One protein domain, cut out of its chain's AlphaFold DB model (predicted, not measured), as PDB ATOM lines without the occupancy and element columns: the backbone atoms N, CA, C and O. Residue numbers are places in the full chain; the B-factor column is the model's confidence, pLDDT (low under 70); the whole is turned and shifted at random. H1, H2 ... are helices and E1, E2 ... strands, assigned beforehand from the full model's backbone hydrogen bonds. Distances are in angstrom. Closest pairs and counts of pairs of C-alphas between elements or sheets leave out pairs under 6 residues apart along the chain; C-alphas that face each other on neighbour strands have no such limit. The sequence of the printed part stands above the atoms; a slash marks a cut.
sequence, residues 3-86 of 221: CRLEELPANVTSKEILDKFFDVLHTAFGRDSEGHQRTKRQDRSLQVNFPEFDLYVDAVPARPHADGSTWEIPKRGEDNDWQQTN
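This is residues 3 to 86 of the 221 residues of an uncharacterized protein of Arthrobacter sp. EPSL27 (UniProt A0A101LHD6). A strongly twisted sheet of five strands, curled like part of a barrel, has the single helix H1 packed lengthwise over one face. The long strand E3 joins the sheet's two ends, E1 and E2 beside its first part, E4 and E5 beyond. The 84 printed residues hold one named helix, then five strands, H1 E1 E2 E3 E4 E5; the sheet's order is E1 - E2 - E3 - E4 - E5, antiparallel throughout, a mixed class. It is elongated, 45 by 23 by 21 A, yet only just compact, close to loose, with a radius of gyration of the C-alphas of 13.8 A.

Residues 3 to 4 pair, parallel, with residues 61 to 62 of E3, residues 55 to 64. H1, residues 14 to 29, is on the sheet at a height of 8.1 A, along E2, residues 46 to 50, at 2 degrees on the local plane. Every O i to N i+4 pair in H1 is within hydrogen-bond range. The closest C-alphas of H1 and E1, residues 39 to 41, are those of His 26 and Thr 39, 5.7 A. The five strands form a meander, each the antiparallel neighbour of the one before. Within hydrogen-bond range are N 40 and O 47 of E1 and E2, 2.8 A, and N 48 and O 57 of E2 and E3, 2.8 A. E3 is staggered, pairing with E2 over residues 55 to 59 and with E4, residues 71 to 74, over 63 to 64; N 72 and O 63 are 2.8 A apart. E4 and E5, residues 82 to 85, have N 83 and O 73 at 2.7 A.

H1 measures 22.0 A from C-alpha 14 at (136.705, 102.926, 105.649). E2 is 13.1 A long, E3 28.5 A and E4 10.4 A. E5 ends at C-alpha 85, (136.082, 116.672, 109.922).

The C-alphas farthest apart, Glu 34 and Asp 67, are 45.9 A apart. The printed part has no cut, no link is long, and no printed residue is under 70 in pLDDT.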
ATOM      1  N   CYS A   3     128.746 112.576 100.829       92.38
ATOM      2  CA  CYS A   3     127.611 111.672 100.822       92.38
ATOM      3  C   CYS A   3     127.350 111.285 102.278       92.38
ATOM      4  O   CYS A   3     128.064 110.448 102.829       92.38
ATOM      5  N   ARG A   4     126.385 111.961 102.907       92.81
ATOM      6  CA  ARG A   4     126.043 111.777 104.321       92.81
ATOM      7  C   ARG A   4     125.314 110.447 104.515       92.81
ATOM      8  O   ARG A   4     124.296 110.202 103.876       92.81
ATOM      9  N   LEU A   5     125.856 109.601 105.382       93.94
ATOM     10  CA  LEU A   5     125.353 108.272 105.720       93.94
ATOM     11  C   LEU A   5     125.013 108.254 107.212       93.94
ATOM     12  O   LEU A   5     125.793 107.782 108.036       93.94
ATOM     13  N   GLU A   6     123.866 108.836 107.557       92.50
ATOM     14  CA  GLU A   6     123.463 109.068 108.952       92.50
ATOM     15  C   GLU A   6     123.285 107.766 109.746       92.50
ATOM     16  O   GLU A   6     123.570 107.721 110.938       92.50
ATOM     17  N   GLU A   7     122.896 106.690 109.062       92.62
ATOM     18  CA  GLU A   7     122.617 105.381 109.660       92.62
ATOM     19  C   GLU A   7     123.730 104.351 109.398       92.62
ATOM     20  O   GLU A   7     123.496 103.142 109.469       92.62
ATOM     21  N   LEU A   8     124.950 104.788 109.050       92.44
ATOM     22  CA  LEU A   8     126.041 103.850 108.779       92.44
ATOM     23  C   LEU A   8     126.432 103.091 110.063       92.44
ATOM     24  O   LEU A   8     126.818 103.730 111.045       92.44
ATOM     25  N   PRO A   9     126.415 101.743 110.071       90.31
ATOM     26  CA  PRO A   9     126.807 100.984 111.250       90.31
ATOM     27  C   PRO A   9     128.256 101.273 111.665       90.31
ATOM     28  O   PRO A   9     129.157 101.344 110.826       90.31
ATOM     29  N   ALA A  10     128.495 101.394 112.974       86.75
ATOM     30  CA  ALA A  10     129.797 101.786 113.522       86.75
ATOM     31  C   ALA A  10     130.942 100.823 113.152       86.75
ATOM     32  O   ALA A  10     132.094 101.245 113.055       86.75
ATOM     33  N   ASN A  11     130.623  99.545 112.923       90.94
ATOM     34  CA  ASN A  11     131.580  98.501 112.563       90.94
ATOM     35  C   ASN A  11     131.979  98.499 111.079       90.94
ATOM     36  O   ASN A  11     132.808  97.678 110.701       90.94
ATOM     37  N   VAL A  12     131.402  99.371 110.245       93.19
ATOM     38  CA  VAL A  12     131.810  99.498 108.843       93.19
ATOM     39  C   VAL A  12     133.142 100.237 108.766       93.19
ATOM     40  O   VAL A  12     133.279 101.383 109.205       93.19
ATOM     41  N   THR A  13     134.124  99.573 108.172       92.25
ATOM     42  CA  THR A  13     135.463 100.117 107.936       92.25
ATOM     43  C   THR A  13     135.475 101.116 106.778       92.25
ATOM     44  O   THR A  13     134.592 101.125 105.911       92.25
ATOM     45  N   SER A  14     136.507 101.962 106.735       91.38
ATOM     46  CA  SER A  14     136.705 102.926 105.649       91.38
ATOM     47  C   SER A  14     136.908 102.230 104.294       91.38
ATOM     48  O   SER A  14     136.405 102.690 103.267       91.38
ATOM     49  N   LYS A  15     137.563 101.065 104.280       92.25
ATOM     50  CA  LYS A  15     137.706 100.223 103.092       92.25
ATOM     51  C   LYS A  15     136.373  99.679 102.596       92.25
ATOM     52  O   LYS A  15     136.073  99.853 101.417       92.25
ATOM     53  N   GLU A  16     135.587  99.057 103.476       94.50
ATOM     54  CA  GLU A  16     134.302  98.450 103.105       94.50
ATOM     55  C   GLU A  16     133.342  99.484 102.518       94.50
ATOM     56  O   GLU A  16     132.666  99.203 101.527       94.50
ATOM     57  N   ILE A  17     133.285 100.692 103.093       95.00
ATOM     58  CA  ILE A  17     132.407 101.733 102.552       95.00
ATOM     59  C   ILE A  17     132.895 102.246 101.194       95.00
ATOM     60  O   ILE A  17     132.075 102.476 100.308       95.00
ATOM     61  N   LEU A  18     134.211 102.389 100.998       94.75
ATOM     62  CA  LEU A  18     134.777 102.793  99.711       94.75
ATOM     63  C   LEU A  18     134.544 101.727  98.632       94.75
ATOM     64  O   LEU A  18     134.249 102.085  97.494       94.75
ATOM     65  N   ASP A  19     134.622 100.441  98.975       94.62
ATOM     66  CA  ASP A  19     134.317  99.347  98.045       94.62
ATOM     67  C   ASP A  19     132.835  99.367  97.646       94.62
ATOM     68  O   ASP A  19     132.510  99.387  96.460       94.62
ATOM     69  N   LYS A  20     131.922  99.519  98.614       94.69
ATOM     70  CA  LYS A  20     130.486  99.664  98.320       94.69
ATOM     71  C   LYS A  20     130.175 100.901  97.476       94.69
ATOM     72  O   LYS A  20     129.348 100.840  96.569       94.69
ATOM     73  N   PHE A  21     130.829 102.029  97.755       94.56
ATOM     74  CA  PHE A  21     130.699 103.238  96.940       94.56
ATOM     75  C   PHE A  21     131.195 103.007  95.515       94.56
ATOM     76  O   PHE A  21     130.551 103.466  94.573       94.56
ATOM     77  N   PHE A  22     132.315 102.294  95.347       94.94
ATOM     78  CA  PHE A  22     132.814 101.926  94.029       94.94
ATOM     79  C   PHE A  22     131.769 101.119  93.259       94.94
ATOM     80  O   PHE A  22     131.437 101.508  92.144       94.94
ATOM     81  N   ASP A  23     131.206 100.069  93.857       95.62
ATOM     82  CA  ASP A  23     130.230  99.194  93.196       95.62
ATOM     83  C   ASP A  23     128.977  99.956  92.747       95.62
ATOM     84  O   ASP A  23     128.548  99.848  91.593       95.62
ATOM     85  N   VAL A  24     128.415 100.777  93.641       96.00
ATOM     86  CA  VAL A  24     127.219 101.586  93.366       96.00
ATOM     87  C   VAL A  24     127.492 102.608  92.263       96.00
ATOM     88  O   VAL A  24     126.743 102.684  91.288       96.00
ATOM     89  N   LEU A  25     128.572 103.386  92.380       95.88
ATOM     90  CA  LEU A  25     128.887 104.431  91.406       95.88
ATOM     91  C   LEU A  25     129.327 103.834  90.065       95.88
ATOM     92  O   LEU A  25     128.983 104.371  89.015       95.88
ATOM     93  N   HIS A  26     130.065 102.724  90.072       95.56
ATOM     94  CA  HIS A  26     130.485 102.058  88.844       95.56
ATOM     95  C   HIS A  26     129.283 101.489  88.095       95.56
ATOM     96  O   HIS A  26     129.197 101.644  86.881       95.56
ATOM     97  N   THR A  27     128.323 100.909  88.815       96.69
ATOM     98  CA  THR A  27     127.071 100.422  88.229       96.69
ATOM     99  C   THR A  27     126.232 101.570  87.662       96.69
ATOM    100  O   THR A  27     125.663 101.437  86.583       96.69
ATOM    101  N   ALA A  28     126.176 102.712  88.356       96.19
ATOM    102  CA  ALA A  28     125.391 103.867  87.925       96.19
ATOM    103  C   ALA A  28     125.991 104.600  86.709       96.19
ATOM    104  O   ALA A  28     125.253 105.005  85.814       96.19
ATOM    105  N   PHE A  29     127.314 104.793  86.677       95.38
ATOM    106  CA  PHE A  29     127.972 105.631  85.666       95.38
ATOM    107  C   PHE A  29     128.720 104.841  84.590       95.38
ATOM    108  O   PHE A  29     128.889 105.346  83.482       95.38
ATOM    109  N   GLY A  30     129.166 103.620  84.883       94.56
ATOM    110  CA  GLY A  30     129.801 102.719  83.926       94.56
ATOM    111  C   GLY A  30     131.034 103.301  83.228       94.56
ATOM    112  O   GLY A  30     131.997 103.755  83.861       94.56
ATOM    113  N   ARG A  31     131.013 103.223  81.895       95.88
ATOM    114  CA  ARG A  31     132.063 103.706  80.993       95.88
ATOM    115  C   ARG A  31     131.548 104.879  80.159       95.88
ATOM    116  O   ARG A  31     130.346 105.000  79.947       95.88
ATOM    117  N   ASP A  32     132.448 105.747  79.715       93.50
ATOM    118  CA  ASP A  32     132.121 106.816  78.770       93.50
ATOM    119  C   ASP A  32     131.985 106.292  77.326       93.50
ATOM    120  O   ASP A  32     132.100 105.091  77.064       93.50
ATOM    121  N   SER A  33     131.721 107.199  76.379       92.44
ATOM    122  CA  SER A  33     131.555 106.876  74.954       92.44
ATOM    123  C   SER A  33     132.810 106.303  74.292       92.44
ATOM    124  O   SER A  33     132.704 105.665  73.248       92.44
ATOM    125  N   GLU A  34     133.984 106.518  74.885       92.12
ATOM    126  CA  GLU A  34     135.264 105.973  74.422       92.12
ATOM    127  C   GLU A  34     135.595 104.639  75.112       92.12
ATOM    128  O   GLU A  34     136.606 104.000  74.821       92.12
ATOM    129  N   GLY A  35     134.724 104.180  76.016       93.06
ATOM    130  CA  GLY A  35     134.897 102.951  76.770       93.06
ATOM    131  C   GLY A  35     135.790 103.103  78.001       93.06
ATOM    132  O   GLY A  35     136.111 102.088  78.629       93.06
ATOM    133  N   HIS A  36     136.175 104.314  78.408       93.69
ATOM    134  CA  HIS A  36     136.944 104.519  79.633       93.69
ATOM    135  C   HIS A  36     136.049 104.436  80.865       93.69
ATOM    136  O   HIS A  36     134.917 104.911  80.885       93.69
ATOM    137  N   GLN A  37     136.563 103.823  81.931       94.88
ATOM    138  CA  GLN A  37     135.849 103.745  83.198       94.88
ATOM    139  C   GLN A  37     135.691 105.141  83.807       94.88
ATOM    140  O   GLN A  37     136.673 105.858  84.001       94.88
ATOM    141  N   ARG A  38     134.454 105.505  84.159       96.12
ATOM    142  CA  ARG A  38     134.160 106.831  84.717       96.12
ATOM    143  C   ARG A  38     134.463 106.939  86.204       96.12
ATOM    144  O   ARG A  38     134.628 108.047  86.699       96.12
ATOM    145  N   THR A  39     134.541 105.822  86.918       96.50
ATOM    146  CA  THR A  39     134.783 105.789  88.364       96.50
ATOM    147  C   THR A  39     136.229 105.446  88.701       96.50
ATOM    148  O   THR A  39     136.808 104.526  88.130       96.50
ATOM    149  N   LYS A  40     136.829 106.140  89.668       95.00
ATOM    150  CA  LYS A  40     138.198 105.874  90.131       95.00
ATOM    151  C   LYS A  40     138.299 105.986  91.650       95.00
ATOM    152  O   LYS A  40     137.882 106.986  92.230       95.00
ATOM    153  N   ARG A  41     138.904 104.979  92.286       92.56
ATOM    154  CA  ARG A  41     139.179 104.982  93.730       92.56
ATOM    155  C   ARG A  41     140.274 105.984  94.089       92.56
ATOM    156  O   ARG A  41     141.286 106.078  93.395       92.56
ATOM    157  N   GLN A  42     140.046 106.714  95.175       90.62
ATOM    158  CA  GLN A  42     140.981 107.641  95.809       90.62
ATOM    159  C   GLN A  42     141.117 107.283  97.295       90.62
ATOM    160  O   GLN A  42     140.320 106.514  97.829       90.62
ATOM    161  N   ASP A  43     142.091 107.891  97.976       87.69
ATOM    162  CA  ASP A  43     142.390 107.613  99.390       87.69
ATOM    163  C   ASP A  43     141.186 107.792 100.326       87.69
ATOM    164  O   ASP A  43     141.091 107.112 101.340       87.69
ATOM    165  N   ARG A  44     140.298 108.749 100.020       90.75
ATOM    166  CA  ARG A  44     139.154 109.098 100.879       90.75
ATOM    167  C   ARG A  44     137.813 109.188 100.151       90.75
ATOM    168  O   ARG A  44     136.823 109.614 100.735       90.75
ATOM    169  N   SER A  45     137.787 108.880  98.861       93.38
ATOM    170  CA  SER A  45     136.644 109.174  97.996       93.38
ATOM    171  C   SER A  45     136.621 108.297  96.755       93.38
ATOM    172  O   SER A  45     137.582 107.589  96.440       93.38
ATOM    173  N   LEU A  46     135.515 108.391  96.023       95.25
ATOM    174  CA  LEU A  46     135.386 107.884  94.666       95.25
ATOM    175  C   LEU A  46     135.235 109.067  93.719       95.25
ATOM    176  O   LEU A  46     134.287 109.839  93.823       95.25
ATOM    177  N   GLN A  47     136.176 109.197  92.794       96.12
ATOM    178  CA  GLN A  47     136.088 110.166  91.715       96.12
ATOM    179  C   GLN A  47     135.163 109.623  90.625       96.12
ATOM    180  O   GLN A  47     135.304 108.469  90.219       96.12
ATOM    181  N   VAL A  48     134.256 110.461  90.131       96.75
ATOM    182  CA  VAL A  48     133.392 110.184  88.978       96.75
ATOM    183  C   VAL A  48     133.650 111.238  87.904       96.75
ATOM    184  O   VAL A  48     133.491 112.430  88.162       96.75
ATOM    185  N   ASN A  49     134.050 110.802  86.712       96.31
ATOM    186  CA  ASN A  49     134.343 111.665  85.570       96.31
ATOM    187  C   ASN A  49     133.078 111.970  84.758       96.31
ATOM    188  O   ASN A  49     132.275 111.078  84.470       96.31
ATOM    189  N   PHE A  50     132.942 113.221  84.327       94.81
ATOM    190  CA  PHE A  50     131.907 113.710  83.417       94.81
ATOM    191  C   PHE A  50     132.583 114.426  82.238       94.81
ATOM    192  O   PHE A  50     132.695 115.656  82.251       94.81
ATOM    193  N   PRO A  51     133.101 113.665  81.250       91.81
ATOM    194  CA  PRO A  51     133.847 114.210  80.111       91.81
ATOM    195  C   PRO A  51     133.081 115.284  79.335       91.81
ATOM    196  O   PRO A  51     133.673 116.250  78.867       91.81
ATOM    197  N   GLU A  52     131.756 115.157  79.268       92.38
ATOM    198  CA  GLU A  52     130.844 116.108  78.632       92.38
ATOM    199  C   GLU A  52     130.926 117.533  79.212       92.38
ATOM    200  O   GLU A  52     130.533 118.492  78.549       92.38
ATOM    201  N   PHE A  53     131.462 117.682  80.425       93.25
ATOM    202  CA  PHE A  53     131.642 118.966  81.100       93.25
ATOM    203  C   PHE A  53     133.106 119.258  81.466       93.25
ATOM    204  O   PHE A  53     133.349 120.198  82.223       93.25
ATOM    205  N   ASP A  54     134.062 118.450  80.988       91.12
ATOM    206  CA  ASP A  54     135.482 118.516  81.379       91.12
ATOM    207  C   ASP A  54     135.673 118.611  82.910       91.12
ATOM    208  O   ASP A  54     136.431 119.430  83.439       91.12
ATOM    209  N   LEU A  55     134.911 117.804  83.661       93.38
ATOM    210  CA  LEU A  55     134.935 117.823  85.123       93.38
ATOM    211  C   LEU A  55     134.905 116.428  85.728       93.38
ATOM    212  O   LEU A  55     134.479 115.445  85.122       93.38
ATOM    213  N   TYR A  56     135.302 116.371  86.990       93.44
ATOM    214  CA  TYR A  56     135.081 115.217  87.843       93.44
ATOM    215  C   TYR A  56     134.525 115.655  89.193       93.44
ATOM    216  O   TYR A  56     134.751 116.776  89.655       93.44
ATOM    217  N   VAL A  57     133.809 114.742  89.841       94.00
ATOM    218  CA  VAL A  57     133.255 114.931  91.180       94.00
ATOM    219  C   VAL A  57     133.808 113.854  92.096       94.00
ATOM    220  O   VAL A  57     133.697 112.670  91.802       94.00
ATOM    221  N   ASP A  58     134.363 114.262  93.234       94.94
ATOM    222  CA  ASP A  58     134.705 113.337  94.312       94.94
ATOM    223  C   ASP A  58     133.486 113.115  95.218       94.94
ATOM    224  O   ASP A  58     133.019 114.045  95.888       94.94
ATOM    225  N   ALA A  59     132.983 111.882  95.251       94.88
ATOM    226  CA  ALA A  59     132.001 111.402  96.215       94.88
ATOM    227  C   ALA A  59     132.731 110.897  97.466       94.88
ATOM    228  O   ALA A  59     133.442 109.890  97.428       94.88
ATOM    229  N   VAL A  60     132.593 111.632  98.568       94.62
ATOM    230  CA  VAL A  60     133.249 111.341  99.848       94.62
ATOM    231  C   VAL A  60     132.202 110.737 100.785       94.62
ATOM    232  O   VAL A  60     131.288 111.469 101.170       94.62
ATOM    233  N   PRO A  61     132.274 109.446 101.154       95.06
ATOM    234  CA  PRO A  61     131.395 108.910 102.187       95.06
ATOM    235  C   PRO A  61     131.687 109.611 103.516       95.06
ATOM    236  O   PRO A  61     132.848 109.760 103.899       95.06
ATOM    237  N   ALA A  62     130.634 110.038 104.206       94.75
ATOM    238  CA  ALA A  62     130.738 110.680 105.506       94.75
ATOM    239  C   ALA A  62     129.697 110.105 106.469       94.75
ATOM    240  O   ALA A  62     128.540 109.937 106.086       94.75
ATOM    241  N   ARG A  63     130.089 109.840 107.716       93.94
ATOM    242  CA  ARG A  63     129.188 109.388 108.791       93.94
ATOM    243  C   ARG A  63     129.232 110.353 109.981       93.94
ATOM    244  O   ARG A  63     130.220 111.080 110.097       93.94
ATOM    245  N   PRO A  64     128.211 110.397 110.848       93.62
ATOM    246  CA  PRO A  64     128.271 111.205 112.063       93.62
ATOM    247  C   PRO A  64     129.431 110.770 112.969       93.62
ATOM    248  O   PRO A  64     129.655 109.574 113.160       93.62
ATOM    249  N   HIS A  65     130.158 111.732 113.534       92.19
ATOM    250  CA  HIS A  65     131.118 111.474 114.606       92.19
ATOM    251  C   HIS A  65     130.387 111.241 115.939       92.19
ATOM    252  O   HIS A  65     129.240 111.657 116.119       92.19
ATOM    253  N   ALA A  66     131.068 110.624 116.907       88.62
ATOM    254  CA  ALA A  66     130.510 110.310 118.223       88.62
ATOM    255  C   ALA A  66     130.040 111.544 119.022       88.62
ATOM    256  O   ALA A  66     129.213 111.408 119.920       88.62
ATOM    257  N   ASP A  67     130.537 112.743 118.699       89.12
ATOM    258  CA  ASP A  67     130.085 113.995 119.325       89.12
ATOM    259  C   ASP A  67     128.721 114.503 118.816       89.12
ATOM    260  O   ASP A  67     128.179 115.453 119.378       89.12
ATOM    261  N   GLY A  68     128.166 113.899 117.757       86.38
ATOM    262  CA  GLY A  68     126.864 114.250 117.182       86.38
ATOM    263  C   GLY A  68     126.801 115.592 116.441       86.38
ATOM    264  O   GLY A  68     125.723 116.000 116.018       86.38
ATOM    265  N   SER A  69     127.927 116.287 116.276       87.38
ATOM    266  CA  SER A  69     128.013 117.630 115.678       87.38
ATOM    267  C   SER A  69     129.021 117.732 114.533       87.38
ATOM    268  O   SER A  69     128.956 118.660 113.727       87.38
ATOM    269  N   THR A  70     129.946 116.779 114.445       91.75
ATOM    270  CA  THR A  70     130.948 116.685 113.388       91.75
ATOM    271  C   THR A  70     130.776 115.401 112.584       91.75
ATOM    272  O   THR A  70     129.945 114.540 112.886       91.75
ATOM    273  N   TRP A  71     131.548 115.291 111.512       93.44
ATOM    274  CA  TRP A  71     131.508 114.169 110.589       93.44
ATOM    275  C   TRP A  71     132.815 113.397 110.644       93.44
ATOM    276  O   TRP A  71     133.856 113.927 111.017       93.44
ATOM    277  N   GLU A  72     132.779 112.160 110.184       93.62
ATOM    278  CA  GLU A  72     133.962 111.376 109.886       93.62
ATOM    279  C   GLU A  72     133.976 110.969 108.417       93.62
ATOM    280  O   GLU A  72     132.944 110.606 107.851       93.62
ATOM    281  N   ILE A  73     135.159 110.982 107.812       93.38
ATOM    282  CA  ILE A  73     135.429 110.484 106.458       93.38
ATOM    283  C   ILE A  73     136.509 109.398 106.511       93.38
ATOM    284  O   ILE A  73     137.254 109.349 107.488       93.38
ATOM    285  N   PRO A  74     136.661 108.545 105.486       93.62
ATOM    286  CA  PRO A  74     137.777 107.609 105.412       93.62
ATOM    287  C   PRO A  74     139.133 108.271 105.684       93.62
ATOM    288  O   PRO A  74     139.448 109.333 105.129       93.62
ATOM    289  N   LYS A  75     139.954 107.640 106.526       88.94
ATOM    290  CA  LYS A  75     141.319 108.089 106.785       88.94
ATOM    291  C   LYS A  75     142.243 107.608 105.668       88.94
ATOM    292  O   LYS A  75     142.174 106.480 105.193       88.94
ATOM    293  N   ARG A  76     143.118 108.503 105.221       82.00
ATOM    294  CA  ARG A  76     144.055 108.225 104.130       82.00
ATOM    295  C   ARG A  76     145.042 107.136 104.543       82.00
ATOM    296  O   ARG A  76     145.690 107.290 105.567       82.00
ATOM    297  N   GLY A  77     145.199 106.117 103.701       77.69
ATOM    298  CA  GLY A  77     146.201 105.062 103.889       77.69
ATOM    299  C   GLY A  77     145.890 104.075 105.017       77.69
ATOM    300  O   GLY A  77     146.710 103.202 105.282       77.69
ATOM    301  N   GLU A  78     144.724 104.192 105.657       80.44
ATOM    302  CA  GLU A  78     144.326 103.354 106.785       80.44
ATOM    303  C   GLU A  78     142.945 102.741 106.523       80.44
ATOM    304  O   GLU A  78     141.904 103.370 106.716       80.44
ATOM    305  N   ASP A  79     142.962 101.482 106.079       82.12
ATOM    306  CA  ASP A  79     141.800 100.720 105.594       82.12
ATOM    307  C   ASP A  79     140.660 100.557 106.621       82.12
ATOM    308  O   ASP A  79     139.531 100.247 106.237       82.12
ATOM    309  N   ASN A  80     140.932 100.757 107.914       86.31
ATOM    310  CA  ASN A  80     139.958 100.553 108.989       86.31
ATOM    311  C   ASN A  80     139.574 101.836 109.732       86.31
ATOM    312  O   ASN A  80     138.624 101.813 110.516       86.31
ATOM    313  N   ASP A  81     140.258 102.946 109.459       87.81
ATOM    314  CA  ASP A  81     140.166 104.143 110.285       87.81
ATOM    315  C   ASP A  81     139.374 105.263 109.617       87.81
ATOM    316  O   ASP A  81     139.324 105.430 108.392       87.81
ATOM    317  N   TRP A  82     138.785 106.079 110.481       91.50
ATOM    318  CA  TRP A  82     137.988 107.238 110.137       91.50
ATOM    319  C   TRP A  82     138.678 108.507 110.648       91.50
ATOM    320  O   TRP A  82     139.383 108.505 111.655       91.50
ATOM    321  N   GLN A  83     138.527 109.596 109.906       90.38
ATOM    322  CA  GLN A  83     139.092 110.903 110.204       90.38
ATOM    323  C   GLN A  83     137.956 111.893 110.447       90.38
ATOM    324  O   GLN A  83     137.160 112.155 109.544       90.38
ATOM    325  N   GLN A  84     137.929 112.481 111.642       91.50
ATOM    326  CA  GLN A  84     136.998 113.550 111.991       91.50
ATOM    327  C   GLN A  84     137.211 114.794 111.109       91.50
ATOM    328  O   GLN A  84     138.336 115.132 110.730       91.50
ATOM    329  N   THR A  85     136.121 115.473 110.762       89.56
ATOM    330  CA  THR A  85     136.082 116.672 109.922       89.56
ATOM    331  C   THR A  85     134.790 117.459 110.168       89.56
ATOM    332  O   THR A  85     133.791 116.913 110.631       89.56
ATOM    333  N   ASN A  86     134.778 118.753 109.844       89.44
ATOM    334  CA  ASN A  86     133.591 119.592 110.000       89.44
ATOM    335  C   ASN A  86     133.463 120.615 108.847       89.44
ATOM    336  O   ASN A  86     133.717 121.811 109.018       89.44
TER     337      ASN A  86